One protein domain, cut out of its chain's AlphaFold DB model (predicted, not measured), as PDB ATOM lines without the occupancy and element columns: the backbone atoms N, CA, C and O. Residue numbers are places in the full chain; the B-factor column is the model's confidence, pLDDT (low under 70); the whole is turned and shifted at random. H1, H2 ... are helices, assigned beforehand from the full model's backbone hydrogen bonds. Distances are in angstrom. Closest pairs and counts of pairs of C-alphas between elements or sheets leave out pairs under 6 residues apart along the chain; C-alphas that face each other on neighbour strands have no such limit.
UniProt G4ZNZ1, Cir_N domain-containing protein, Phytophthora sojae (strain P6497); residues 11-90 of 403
ATOM      1  N   TRP A  11     -42.257  14.519  68.787       91.75
ATOM      2  CA  TRP A  11     -43.135  14.297  67.635       91.75
ATOM      3  C   TRP A  11     -42.635  14.982  66.359       91.75
ATOM      4  O   TRP A  11     -43.197  14.757  65.295       91.75
ATOM      5  N   HIS A  12     -41.613  15.835  66.453       93.44
ATOM      6  CA  HIS A  12     -41.130  16.587  65.302       93.44
ATOM      7  C   HIS A  12     -40.339  15.679  64.355       93.44
ATOM      8  O   HIS A  12     -39.547  14.853  64.806       93.44
ATOM      9  N   THR A  13     -40.551  15.823  63.048       92.25
ATOM     10  CA  THR A  13     -39.975  14.947  62.016       92.25
ATOM     11  C   THR A  13     -38.464  15.102  61.899       92.25
ATOM     12  O   THR A  13     -37.769  14.102  61.796       92.25
ATOM     13  N   ALA A  14     -37.942  16.326  62.041       89.50
ATOM     14  CA  ALA A  14     -36.502  16.595  62.032       89.50
ATOM     15  C   ALA A  14     -35.779  16.219  63.344       89.50
ATOM     16  O   ALA A  14     -34.606  16.530  63.527       89.50
ATOM     17  N   ASN A  15     -36.457  15.570  64.298       92.56
ATOM     18  CA  ASN A  15     -35.782  14.976  65.451       92.56
ATOM     19  C   ASN A  15     -34.986  13.745  64.989       92.56
ATOM     20  O   ASN A  15     -35.582  12.834  64.418       92.56
ATOM     21  N   LEU A  16     -33.685  13.672  65.300       91.69
ATOM     22  CA  LEU A  16     -32.795  12.564  64.909       91.69
ATOM     23  C   LEU A  16     -33.389  11.176  65.201       91.69
ATOM     24  O   LEU A  16     -33.317  10.285  64.364       91.69
ATOM     25  N   ARG A  17     -34.069  11.007  66.343       93.50
ATOM     26  CA  ARG A  17     -34.706   9.728  66.717       93.50
ATOM     27  C   ARG A  17     -35.896   9.354  65.839       93.50
ATOM     28  O   ARG A  17     -36.266   8.187  65.771       93.50
ATOM     29  N   ASN A  18     -36.574  10.339  65.259       93.94
ATOM     30  CA  ASN A  18     -37.691  10.104  64.350       93.94
ATOM     31  C   ASN A  18     -37.181   9.882  62.927       93.94
ATOM     32  O   ASN A  18     -37.675   8.968  62.277       93.94
ATOM     33  N   VAL A  19     -36.152  10.621  62.505       94.50
ATOM     34  CA  VAL A  19     -35.432  10.371  61.246       94.50
ATOM     35  C   VAL A  19     -34.888   8.941  61.215       94.50
ATOM     36  O   VAL A  19     -35.143   8.216  60.263       94.50
ATOM     37  N   GLU A  20     -34.249   8.482  62.294       95.75
ATOM     38  CA  GLU A  20     -33.746   7.106  62.410       95.75
ATOM     39  C   GLU A  20     -34.868   6.058  62.302       95.75
ATOM     40  O   GLU A  20     -34.730   5.056  61.605       95.75
ATOM     41  N   LYS A  21     -36.020   6.288  62.944       96.00
ATOM     42  CA  LYS A  21     -37.170   5.372  62.840       96.00
ATOM     43  C   LYS A  21     -37.737   5.302  61.430       96.00
ATOM     44  O   LYS A  21     -38.118   4.215  61.005       96.00
ATOM     45  N   VAL A  22     -37.838   6.445  60.756       96.69
ATOM     46  CA  VAL A  22     -38.300   6.517  59.367       96.69
ATOM     47  C   VAL A  22     -37.310   5.781  58.472       96.69
ATOM     48  O   VAL A  22     -37.727   4.886  57.754       96.69
ATOM     49  N   TRP A  23     -36.009   6.019  58.634       96.94
ATOM     50  CA  TRP A  23     -34.966   5.324  57.881       96.94
ATOM     51  C   TRP A  23     -34.994   3.797  58.070       96.94
ATOM     52  O   TRP A  23     -34.910   3.041  57.105       96.94
ATOM     53  N   ILE A  24     -35.191   3.312  59.302       97.38
ATOM     54  CA  ILE A  24     -35.355   1.871  59.570       97.38
ATOM     55  C   ILE A  24     -36.625   1.325  58.903       97.38
ATOM     56  O   ILE A  24     -36.632   0.191  58.421       97.38
ATOM     57  N   ALA A  25     -37.717   2.091  58.913       96.75
ATOM     58  CA  ALA A  25     -38.961   1.690  58.265       96.75
ATOM     59  C   ALA A  25     -38.805   1.644  56.737       96.75
ATOM     60  O   ALA A  25     -39.230   0.670  56.125       96.75
ATOM     61  N   GLU A  26     -38.132   2.630  56.148       96.62
ATOM     62  CA  GLU A  26     -37.807   2.691  54.720       96.62
ATOM     63  C   GLU A  26     -36.896   1.534  54.300       96.62
ATOM     64  O   GLU A  26     -37.181   0.869  53.310       96.62
ATOM     65  N   GLN A  27     -35.858   1.205  55.081       97.12
ATOM     66  CA  GLN A  27     -35.020   0.033  54.802       97.12
ATOM     67  C   GLN A  27     -35.816  -1.273  54.814       97.12
ATOM     68  O   GLN A  27     -35.615  -2.131  53.954       97.12
ATOM     69  N   LYS A  28     -36.713  -1.446  55.793       97.00
ATOM     70  CA  LYS A  28     -37.567  -2.637  55.872       97.00
ATOM     71  C   LYS A  28     -38.525  -2.709  54.692       97.00
ATOM     72  O   LYS A  28     -38.628  -3.767  54.083       97.00
ATOM     73  N   HIS A  29     -39.155  -1.591  54.349       96.88
ATOM     74  CA  HIS A  29     -40.046  -1.501  53.201       96.88
ATOM     75  C   HIS A  29     -39.312  -1.835  51.902       96.88
ATOM     76  O   HIS A  29     -39.758  -2.701  51.161       96.88
ATOM     77  N   ALA A  30     -38.127  -1.264  51.678       96.25
ATOM     78  CA  ALA A  30     -37.313  -1.562  50.502       96.25
ATOM     79  C   ALA A  30     -36.896  -3.045  50.434       96.25
ATOM     80  O   ALA A  30     -36.830  -3.629  49.355       96.25
ATOM     81  N   ALA A  31     -36.616  -3.683  51.577       95.31
ATOM     82  CA  ALA A  31     -36.327  -5.116  51.623       95.31
ATOM     83  C   ALA A  31     -37.566  -5.978  51.322       95.31
ATOM     84  O   ALA A  31     -37.447  -7.022  50.683       95.31
ATOM     85  N   GLU A  32     -38.747  -5.562  51.777       94.81
ATOM     86  CA  GLU A  32     -40.018  -6.224  51.468       94.81
ATOM     87  C   GLU A  32     -40.393  -6.051  49.992       94.81
ATOM     88  O   GLU A  32     -40.740  -7.032  49.342       94.81
ATOM     89  N   GLU A  33     -40.233  -4.854  49.426       95.69
ATOM     90  CA  GLU A  33     -40.472  -4.580  48.005       95.69
ATOM     91  C   GLU A  33     -39.574  -5.418  47.098       95.69
ATOM     92  O   GLU A  33     -40.063  -5.974  46.118       95.69
ATOM     93  N   LYS A  34     -38.290  -5.580  47.444       96.31
ATOM     94  CA  LYS A  34     -37.376  -6.467  46.707       96.31
ATOM     95  C   LYS A  34     -37.862  -7.916  46.713       96.31
ATOM     96  O   LYS A  34     -37.947  -8.525  45.653       96.31
ATOM     97  N   LYS A  35     -38.269  -8.438  47.873       95.12
ATOM     98  CA  LYS A  35     -38.825  -9.800  47.980       95.12
ATOM     99  C   LYS A  35     -40.117  -9.955  47.184       95.12
ATOM    100  O   LYS A  35     -40.327 -10.969  46.533       95.12
ATOM    101  N   VAL A  36     -40.995  -8.955  47.230       92.44
ATOM    102  CA  VAL A  36     -42.242  -8.965  46.456       92.44
ATOM    103  C   VAL A  36     -41.950  -8.896  44.957       92.44
ATOM    104  O   VAL A  36     -42.624  -9.573  44.189       92.44
ATOM    105  N   ALA A  37     -40.951  -8.124  44.527       95.69
ATOM    106  CA  ALA A  37     -40.529  -8.060  43.131       95.69
ATOM    107  C   ALA A  37     -39.953  -9.399  42.643       95.69
ATOM    108  O   ALA A  37     -40.319  -9.846  41.561       95.69
ATOM    109  N   GLU A  38     -39.126 -10.065  43.454       93.31
ATOM    110  CA  GLU A  38     -38.626 -11.418  43.172       93.31
ATOM    111  C   GLU A  38     -39.779 -12.423  43.035       93.31
ATOM    112  O   GLU A  38     -39.859 -13.139  42.044       93.31
ATOM    113  N   LEU A  39     -40.740 -12.418  43.966       91.06
ATOM    114  CA  LEU A  39     -41.912 -13.297  43.887       91.06
ATOM    115  C   LEU A  39     -42.786 -13.008  42.663       91.06
ATOM    116  O   LEU A  39     -43.274 -13.935  42.026       91.06
ATOM    117  N   ARG A  40     -42.983 -11.732  42.316       89.06
ATOM    118  CA  ARG A  40     -43.712 -11.343  41.099       89.06
ATOM    119  C   ARG A  40     -43.009 -11.840  39.844       89.06
ATOM    120  O   ARG A  40     -43.685 -12.304  38.937       89.06
ATOM    121  N   LYS A  41     -41.678 -11.760  39.808       95.69
ATOM    122  CA  LYS A  41     -40.879 -12.284  38.703       95.69
ATOM    123  C   LYS A  41     -41.052 -13.800  38.572       95.69
ATOM    124  O   LYS A  41     -41.337 -14.258  37.476       95.69
ATOM    125  N   ASN A  42     -40.996 -14.542  39.678       87.94
ATOM    126  CA  ASN A  42     -41.210 -15.993  39.660       87.94
ATOM    127  C   ASN A  42     -42.615 -16.368  39.160       87.94
ATOM    128  O   ASN A  42     -42.746 -17.268  38.344       87.94
ATOM    129  N   ILE A  43     -43.658 -15.652  39.595       89.25
ATOM    130  CA  ILE A  43     -45.035 -15.888  39.123       89.25
ATOM    131  C   ILE A  43     -45.157 -15.619  37.618       89.25
ATOM    132  O   ILE A  43     -45.854 -16.348  36.916       89.25
ATOM    133  N   GLU A  44     -44.502 -14.573  37.112       92.56
ATOM    134  CA  GLU A  44     -44.511 -14.270  35.679       92.56
ATOM    135  C   GLU A  44     -43.762 -15.343  34.875       92.56
ATOM    136  O   GLU A  44     -44.249 -15.773  33.836       92.56
ATOM    137  N   GLU A  45     -42.628 -15.837  35.380       90.88
ATOM    138  CA  GLU A  45     -41.892 -16.955  34.776       90.88
ATOM    139  C   GLU A  45     -42.729 -18.245  34.763       90.88
ATOM    140  O   GLU A  45     -42.831 -18.910  33.730       90.88
ATOM    141  N   GLU A  46     -43.398 -18.574  35.871       85.56
ATOM    142  CA  GLU A  46     -44.330 -19.707  35.952       85.56
ATOM    143  C   GLU A  46     -45.482 -19.560  34.950       85.56
ATOM    144  O   GLU A  46     -45.844 -20.522  34.268       85.56
ATOM    145  N   ARG A  47     -46.026 -18.347  34.802       91.06
ATOM    146  CA  ARG A  47     -47.095 -18.050  33.844       91.06
ATOM    147  C   ARG A  47     -46.631 -18.221  32.399       91.06
ATOM    148  O   ARG A  47     -47.353 -18.822  31.607       91.06
ATOM    149  N   GLN A  48     -45.434 -17.743  32.064       93.06
ATOM    150  CA  GLN A  48     -44.840 -17.919  30.735       93.06
ATOM    151  C   GLN A  48     -44.614 -19.401  30.415       93.06
ATOM    152  O   GLN A  48     -44.935 -19.858  29.317       93.06
ATOM    153  N   LEU A  49     -44.120 -20.180  31.380       85.88
ATOM    154  CA  LEU A  49     -43.961 -21.628  31.225       85.88
ATOM    155  C   LEU A  49     -45.309 -22.332  31.036       85.88
ATOM    156  O   LEU A  49     -45.425 -23.227  30.196       85.88
ATOM    157  N   GLN A  50     -46.335 -21.917  31.779       85.75
ATOM    158  CA  GLN A  50     -47.685 -22.451  31.635       85.75
ATOM    159  C   GLN A  50     -48.278 -22.133  30.256       85.75
ATOM    160  O   GLN A  50     -48.866 -23.017  29.633       85.75
ATOM    161  N   GLU A  51     -48.088 -20.914  29.747       89.69
ATOM    162  CA  GLU A  51     -48.540 -20.509  28.412       89.69
ATOM    163  C   GLU A  51     -47.839 -21.318  27.311       89.69
ATOM    164  O   GLU A  51     -48.500 -21.875  26.432       89.69
ATOM    165  N   LEU A  52     -46.516 -21.486  27.398       88.25
ATOM    166  CA  LEU A  52     -45.761 -22.336  26.471       88.25
ATOM    167  C   LEU A  52     -46.253 -23.788  26.502       88.25
ATOM    168  O   LEU A  52     -46.433 -24.405  25.450       88.25
ATOM    169  N   ARG A  53     -46.521 -24.331  27.695       83.44
ATOM    170  CA  ARG A  53     -47.073 -25.683  27.862       83.44
ATOM    171  C   ARG A  53     -48.463 -25.802  27.239       83.44
ATOM    172  O   ARG A  53     -48.751 -26.802  26.581       83.44
ATOM    173  N   GLN A  54     -49.303 -24.780  27.398       86.12
ATOM    174  CA  GLN A  54     -50.631 -24.729  26.790       86.12
ATOM    175  C   GLN A  54     -50.548 -24.689  25.257       86.12
ATOM    176  O   GLN A  54     -51.280 -25.422  24.592       86.12
ATOM    177  N   LEU A  55     -49.620 -23.911  24.689       87.94
ATOM    178  CA  LEU A  55     -49.370 -23.876  23.245       87.94
ATOM    179  C   LEU A  55     -48.866 -25.228  22.713       87.94
ATOM    180  O   LEU A  55     -49.360 -25.706  21.693       87.94
ATOM    181  N   GLN A  56     -47.948 -25.894  23.420       85.88
ATOM    182  CA  GLN A  56     -47.473 -27.239  23.059       85.88
ATOM    183  C   GLN A  56     -48.589 -28.291  23.116       85.88
ATOM    184  O   GLN A  56     -48.660 -29.177  22.260       85.88
ATOM    185  N   ALA A  57     -49.475 -28.193  24.110       84.31
ATOM    186  CA  ALA A  57     -50.650 -29.049  24.216       84.31
ATOM    187  C   ALA A  57     -51.622 -28.815  23.047       84.31
ATOM    188  O   ALA A  57     -52.094 -29.781  22.449       84.31
ATOM    189  N   ALA A  58     -51.864 -27.552  22.676       85.50
ATOM    190  CA  ALA A  58     -52.700 -27.184  21.531       85.50
ATOM    191  C   ALA A  58     -52.120 -27.675  20.190       85.50
ATOM    192  O   ALA A  58     -52.873 -28.062  19.302       85.50
ATOM    193  N   GLN A  59     -50.790 -27.738  20.066       86.50
ATOM    194  CA  GLN A  59     -50.091 -28.332  18.919       86.50
ATOM    195  C   GLN A  59     -50.092 -29.877  18.914       86.50
ATOM    196  O   GLN A  59     -49.542 -30.489  18.001       86.50
ATOM    197  N   GLY A  60     -50.726 -30.528  19.900       79.50
ATOM    198  CA  GLY A  60     -50.949 -31.978  19.922       79.50
ATOM    199  C   GLY A  60     -49.950 -32.786  20.754       79.50
ATOM    200  O   GLY A  60     -50.016 -34.020  20.754       79.50
ATOM    201  N   ASN A  61     -49.046 -32.142  21.501       74.06
ATOM    202  CA  ASN A  61     -48.114 -32.857  22.369       74.06
ATOM    203  C   ASN A  61     -48.814 -33.321  23.663       74.06
ATOM    204  O   ASN A  61     -48.924 -32.588  24.650       74.06
ATOM    205  N   LYS A  62     -49.306 -34.569  23.666       66.38
ATOM    206  CA  LYS A  62     -50.096 -35.166  24.766       66.38
ATOM    207  C   LYS A  62     -49.369 -35.165  26.120       66.38
ATOM    208  O   LYS A  62     -50.022 -35.120  27.157       66.38
ATOM    209  N   ALA A  63     -48.035 -35.176  26.124       65.75
ATOM    210  CA  ALA A  63     -47.236 -35.139  27.349       65.75
ATOM    211  C   ALA A  63     -47.270 -33.772  28.058       65.75
ATOM    212  O   ALA A  63     -47.146 -33.735  29.284       65.75
ATOM    213  N   ALA A  64     -47.451 -32.679  27.306       61.38
ATOM    214  CA  ALA A  64     -47.591 -31.318  27.830       61.38
ATOM    215  C   ALA A  64     -49.023 -31.033  28.318       61.38
ATOM    216  O   ALA A  64     -49.202 -30.282  29.275       61.38
ATOM    217  N   ALA A  65     -50.022 -31.683  27.704       60.38
ATOM    218  CA  ALA A  65     -51.443 -31.553  28.041       60.38
ATOM    219  C   ALA A  65     -51.821 -32.160  29.404       60.38
ATOM    220  O   ALA A  65     -52.771 -31.707  30.037       60.38
ATOM    221  N   VAL A  66     -51.092 -33.178  29.873       66.00
ATOM    222  CA  VAL A  66     -51.280 -33.700  31.231       66.00
ATOM    223  C   VAL A  66     -50.651 -32.704  32.196       66.00
ATOM    224  O   VAL A  66     -49.427 -32.569  32.223       66.00
ATOM    225  N   GLU A  67     -51.475 -32.010  32.977       64.19
ATOM    226  CA  GLU A  67     -51.082 -31.122  34.076       64.19
ATOM    227  C   GLU A  67     -50.437 -31.958  35.204       64.19
ATOM    228  O   GLU A  67     -51.034 -32.269  36.232       64.19
ATOM    229  N   ARG A  68     -49.219 -32.456  34.957       63.62
ATOM    230  CA  ARG A  68     -48.423 -33.182  35.948       63.62
ATOM    231  C   ARG A  68     -48.101 -32.227  37.095       63.62
ATOM    232  O   ARG A  68     -47.644 -31.113  36.864       63.62
ATOM    233  N   LEU A  69     -48.353 -32.683  38.323       65.81
ATOM    234  CA  LEU A  69     -48.006 -31.983  39.560       65.81
ATOM    235  C   LEU A  69     -46.481 -31.967  39.737       65.81
ATOM    236  O   LEU A  69     -45.927 -32.721  40.534       65.81
ATOM    237  N   ASP A  70     -45.794 -31.113  38.987       64.81
ATOM    238  CA  ASP A  70     -44.334 -31.009  39.038       64.81
ATOM    239  C   ASP A  70     -43.863 -30.559  40.442       64.81
ATOM    240  O   ASP A  70     -42.877 -31.077  40.955       64.81
ATOM    241  N   TRP A  71     -44.667 -29.767  41.170       68.31
ATOM    242  CA  TRP A  71     -44.413 -29.413  42.579       68.31
ATOM    243  C   TRP A  71     -44.374 -30.616  43.542       68.31
ATOM    244  O   TRP A  71     -43.780 -30.527  44.617       68.31
ATOM    245  N   MET A  72     -45.016 -31.735  43.182       58.78
ATOM    246  CA  MET A  72     -45.015 -32.972  43.969       58.78
ATOM    247  C   MET A  72     -43.801 -33.851  43.641       58.78
ATOM    248  O   MET A  72     -43.310 -34.560  44.520       58.78
ATOM    249  N   TYR A  73     -43.307 -33.799  42.401       59.62
ATOM    250  CA  TYR A  73     -42.190 -34.625  41.939       59.62
ATOM    251  C   TYR A  73     -40.831 -33.923  42.049       59.62
ATOM    252  O   TYR A  73     -39.848 -34.609  42.276       59.62
ATOM    253  N   GLU A  74     -40.744 -32.589  42.044       60.47
ATOM    254  CA  GLU A  74     -39.488 -31.826  42.213       60.47
ATOM    255  C   GLU A  74     -38.959 -31.744  43.661       60.47
ATOM    256  O   GLU A  74     -38.094 -30.928  43.992       60.47
ATOM    257  N   GLY A  75     -39.440 -32.609  44.556       60.50
ATOM    258  CA  GLY A  75     -38.879 -32.743  45.898       60.50
ATOM    259  C   GLY A  75     -37.411 -33.217  45.890       60.50
ATOM    260  O   GLY A  75     -36.869 -33.591  44.852       60.50
ATOM    261  N   PRO A  76     -36.748 -33.296  47.060       60.09
ATOM    262  CA  PRO A  76     -35.335 -33.693  47.185       60.09
ATOM    263  C   PRO A  76     -34.968 -35.035  46.520       60.09
ATOM    264  O   PRO A  76     -33.795 -35.294  46.260       60.09
ATOM    265  N   SER A  77     -35.959 -35.889  46.252       59.41
ATOM    266  CA  SER A  77     -35.798 -37.140  45.508       59.41
ATOM    267  C   SER A  77     -35.562 -36.924  44.006       59.41
ATOM    268  O   SER A  77     -34.716 -37.612  43.451       59.41
ATOM    269  N   ALA A  78     -36.187 -35.934  43.356       58.66
ATOM    270  CA  ALA A  78     -35.932 -35.646  41.939       58.66
ATOM    271  C   ALA A  78     -34.571 -34.986  41.690       58.66
ATOM    272  O   ALA A  78     -33.992 -35.146  40.620       58.66
ATOM    273  N   ALA A  79     -34.009 -34.287  42.681       59.94
ATOM    274  CA  ALA A  79     -32.617 -33.840  42.608       59.94
ATOM    275  C   ALA A  79     -31.647 -35.036  42.553       59.94
ATOM    276  O   ALA A  79     -30.652 -34.985  41.836       59.94
ATOM    277  N   ARG A  80     -31.972 -36.138  43.251       60.88
ATOM    278  CA  ARG A  80     -31.206 -37.392  43.180       60.88
ATOM    279  C   ARG A  80     -31.411 -38.119  41.853       60.88
ATOM    280  O   ARG A  80     -30.441 -38.645  41.318       60.88
ATOM    281  N   GLU A  81     -32.624 -38.108  41.303       61.44
ATOM    282  CA  GLU A  81     -32.901 -38.674  39.975       61.44
ATOM    283  C   GLU A  81     -32.143 -37.926  38.873       61.44
ATOM    284  O   GLU A  81     -31.472 -38.571  38.078       61.44
ATOM    285  N   LYS A  82     -32.093 -36.586  38.906       60.06
ATOM    286  CA  LYS A  82     -31.270 -35.790  37.974       60.06
ATOM    287  C   LYS A  82     -29.779 -36.159  38.060       60.06
ATOM    288  O   LYS A  82     -29.143 -36.360  37.032       60.06
ATOM    289  N   THR A  83     -29.223 -36.341  39.265       62.16
ATOM    290  CA  THR A  83     -27.824 -36.803  39.420       62.16
ATOM    291  C   THR A  83     -27.605 -38.254  38.983       62.16
ATOM    292  O   THR A  83     -26.507 -38.605  38.555       62.16
ATOM    293  N   ALA A  84     -28.632 -39.103  39.080       66.75
ATOM    294  CA  ALA A  84     -28.571 -40.496  38.652       66.75
ATOM    295  C   ALA A  84     -28.651 -40.611  37.123       66.75
ATOM    296  O   ALA A  84     -27.860 -41.335  36.528       66.75
ATOM    297  N   GLU A  85     -29.536 -39.856  36.474       68.19
ATOM    298  CA  GLU A  85     -29.647 -39.794  35.014       68.19
ATOM    299  C   GLU A  85     -28.380 -39.209  34.374       68.19
ATOM    300  O   GLU A  85     -27.891 -39.749  33.385       68.19
ATOM    301  N   GLU A  86     -27.781 -38.175  34.973       69.75
ATOM    302  CA  GLU A  86     -26.490 -37.629  34.528       69.75
ATOM    303  C   GLU A  86     -25.336 -38.635  34.671       69.75
ATOM    304  O   GLU A  86     -24.438 -38.663  33.822       69.75
ATOM    305  N   TYR A  87     -25.377 -39.485  35.701       72.94
ATOM    306  CA  TYR A  87     -24.412 -40.567  35.898       72.94
ATOM    307  C   TYR A  87     -24.606 -41.708  34.891       72.94
ATOM    308  O   TYR A  87     -23.628 -42.202  34.331       72.94
ATOM    309  N   LEU A  88     -25.856 -42.078  34.581       77.69
ATOM    310  CA  LEU A  88     -26.158 -43.020  33.496       77.69
ATOM    311  C   LEU A  88     -25.761 -42.470  32.117       77.69
ATOM    312  O   LEU A  88     -25.429 -43.249  31.225       77.69
ATOM    313  N   LEU A  89     -25.739 -41.145  31.949       76.06
ATOM    314  CA  LEU A  89     -25.256 -40.471  30.741       76.06
ATOM    315  C   LEU A  89     -23.719 -40.321  30.692       76.06
ATOM    316  O   LEU A  89     -23.195 -39.678  29.782       76.06
ATOM    317  N   GLY A  90     -22.995 -40.905  31.655       70.69
ATOM    318  CA  GLY A  90     -21.534 -41.003  31.652       70.69
ATOM    319  C   GLY A  90     -20.785 -39.827  32.286       70.69
ATOM    320  O   GLY A  90     -19.561 -39.769  32.174       70.69
TER     321      GLY A  90
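AT A GLANCE: This is residues 11 to 90 of the 403 residues of the protein "Cir_N domain-containing protein" of Phytophthora sojae (strain P6497) (UniProt G4ZNZ1). One long, nearly straight helix, H1, makes the length of the domain, and after its last residues the printed part turns off into a loose tail of three smaller helices, H2, H3 and H4, giving an open L with no packed core. H2 packs on the last residues of H1 at the corner of the L, while residues 68 to 90, with H3 and H4, stand free as the second arm. The printed part has 80 residues with four named helices, in the order H1, H2, H3, H4, and no named strand; the class is all helix. The whole is extended, with a radius of gyration of the C-alphas of 23.0 A, and its C-alphas span 66 by 34 by 20 A.

IN THESE COORDINATES: Residues 11 to 15 come before the first named element. H1 is residues 16 to 58, 43 residues and 62.1 A from first to last C-alpha; it begins at C-alpha 16, at (-32.795, 12.564, 64.909), and ends at C-alpha 58, at (-52.700, -27.184, 21.531). H2 is residues 62 to 65, and H3 is residues 70 to 73. H4 is residues 76 to 88, 18.9 A from first to last C-alpha, and ends at C-alpha 88, at (-26.158, -43.020, 33.496).

HOW THE PARTS SIT: Residues 14 to 21, of which 16 to 21 belong to H1, stand free, and so do residues 23 to 49 of H1. H1 touches H2 with residues 53 to 58 alone; the closest C-alphas of the two are those of Ala 57 and Ala 65, 4.6 A apart. H2 and H3 are apart, though they follow each other in the chain. H3 and H4 meet only through their link. H1 is apart from both H3 and H4, and H2 is apart from H4. In H1 every O i to N i+4 pair is within hydrogen-bond range, in H4 8 of 9 are, and H2 and H3, with 4 residues each, are too short for such a pair.

THE WHOLE: The two C-alphas farthest apart are those of His 12 and Gly 90, 69.5 A. The printed part runs from residue 11 to residue 90 and has no cut. The links from H1 to H2, from H2 to H3 and from H3 to H4 are tight, with 3, 4 and 2 residues between the helices. The mean pLDDT of the printed part is 81.7. It is under 70 in residues 62 to 86; the mean is 92 in H1, 63 in H2, 63 in H3 and 64 in H4.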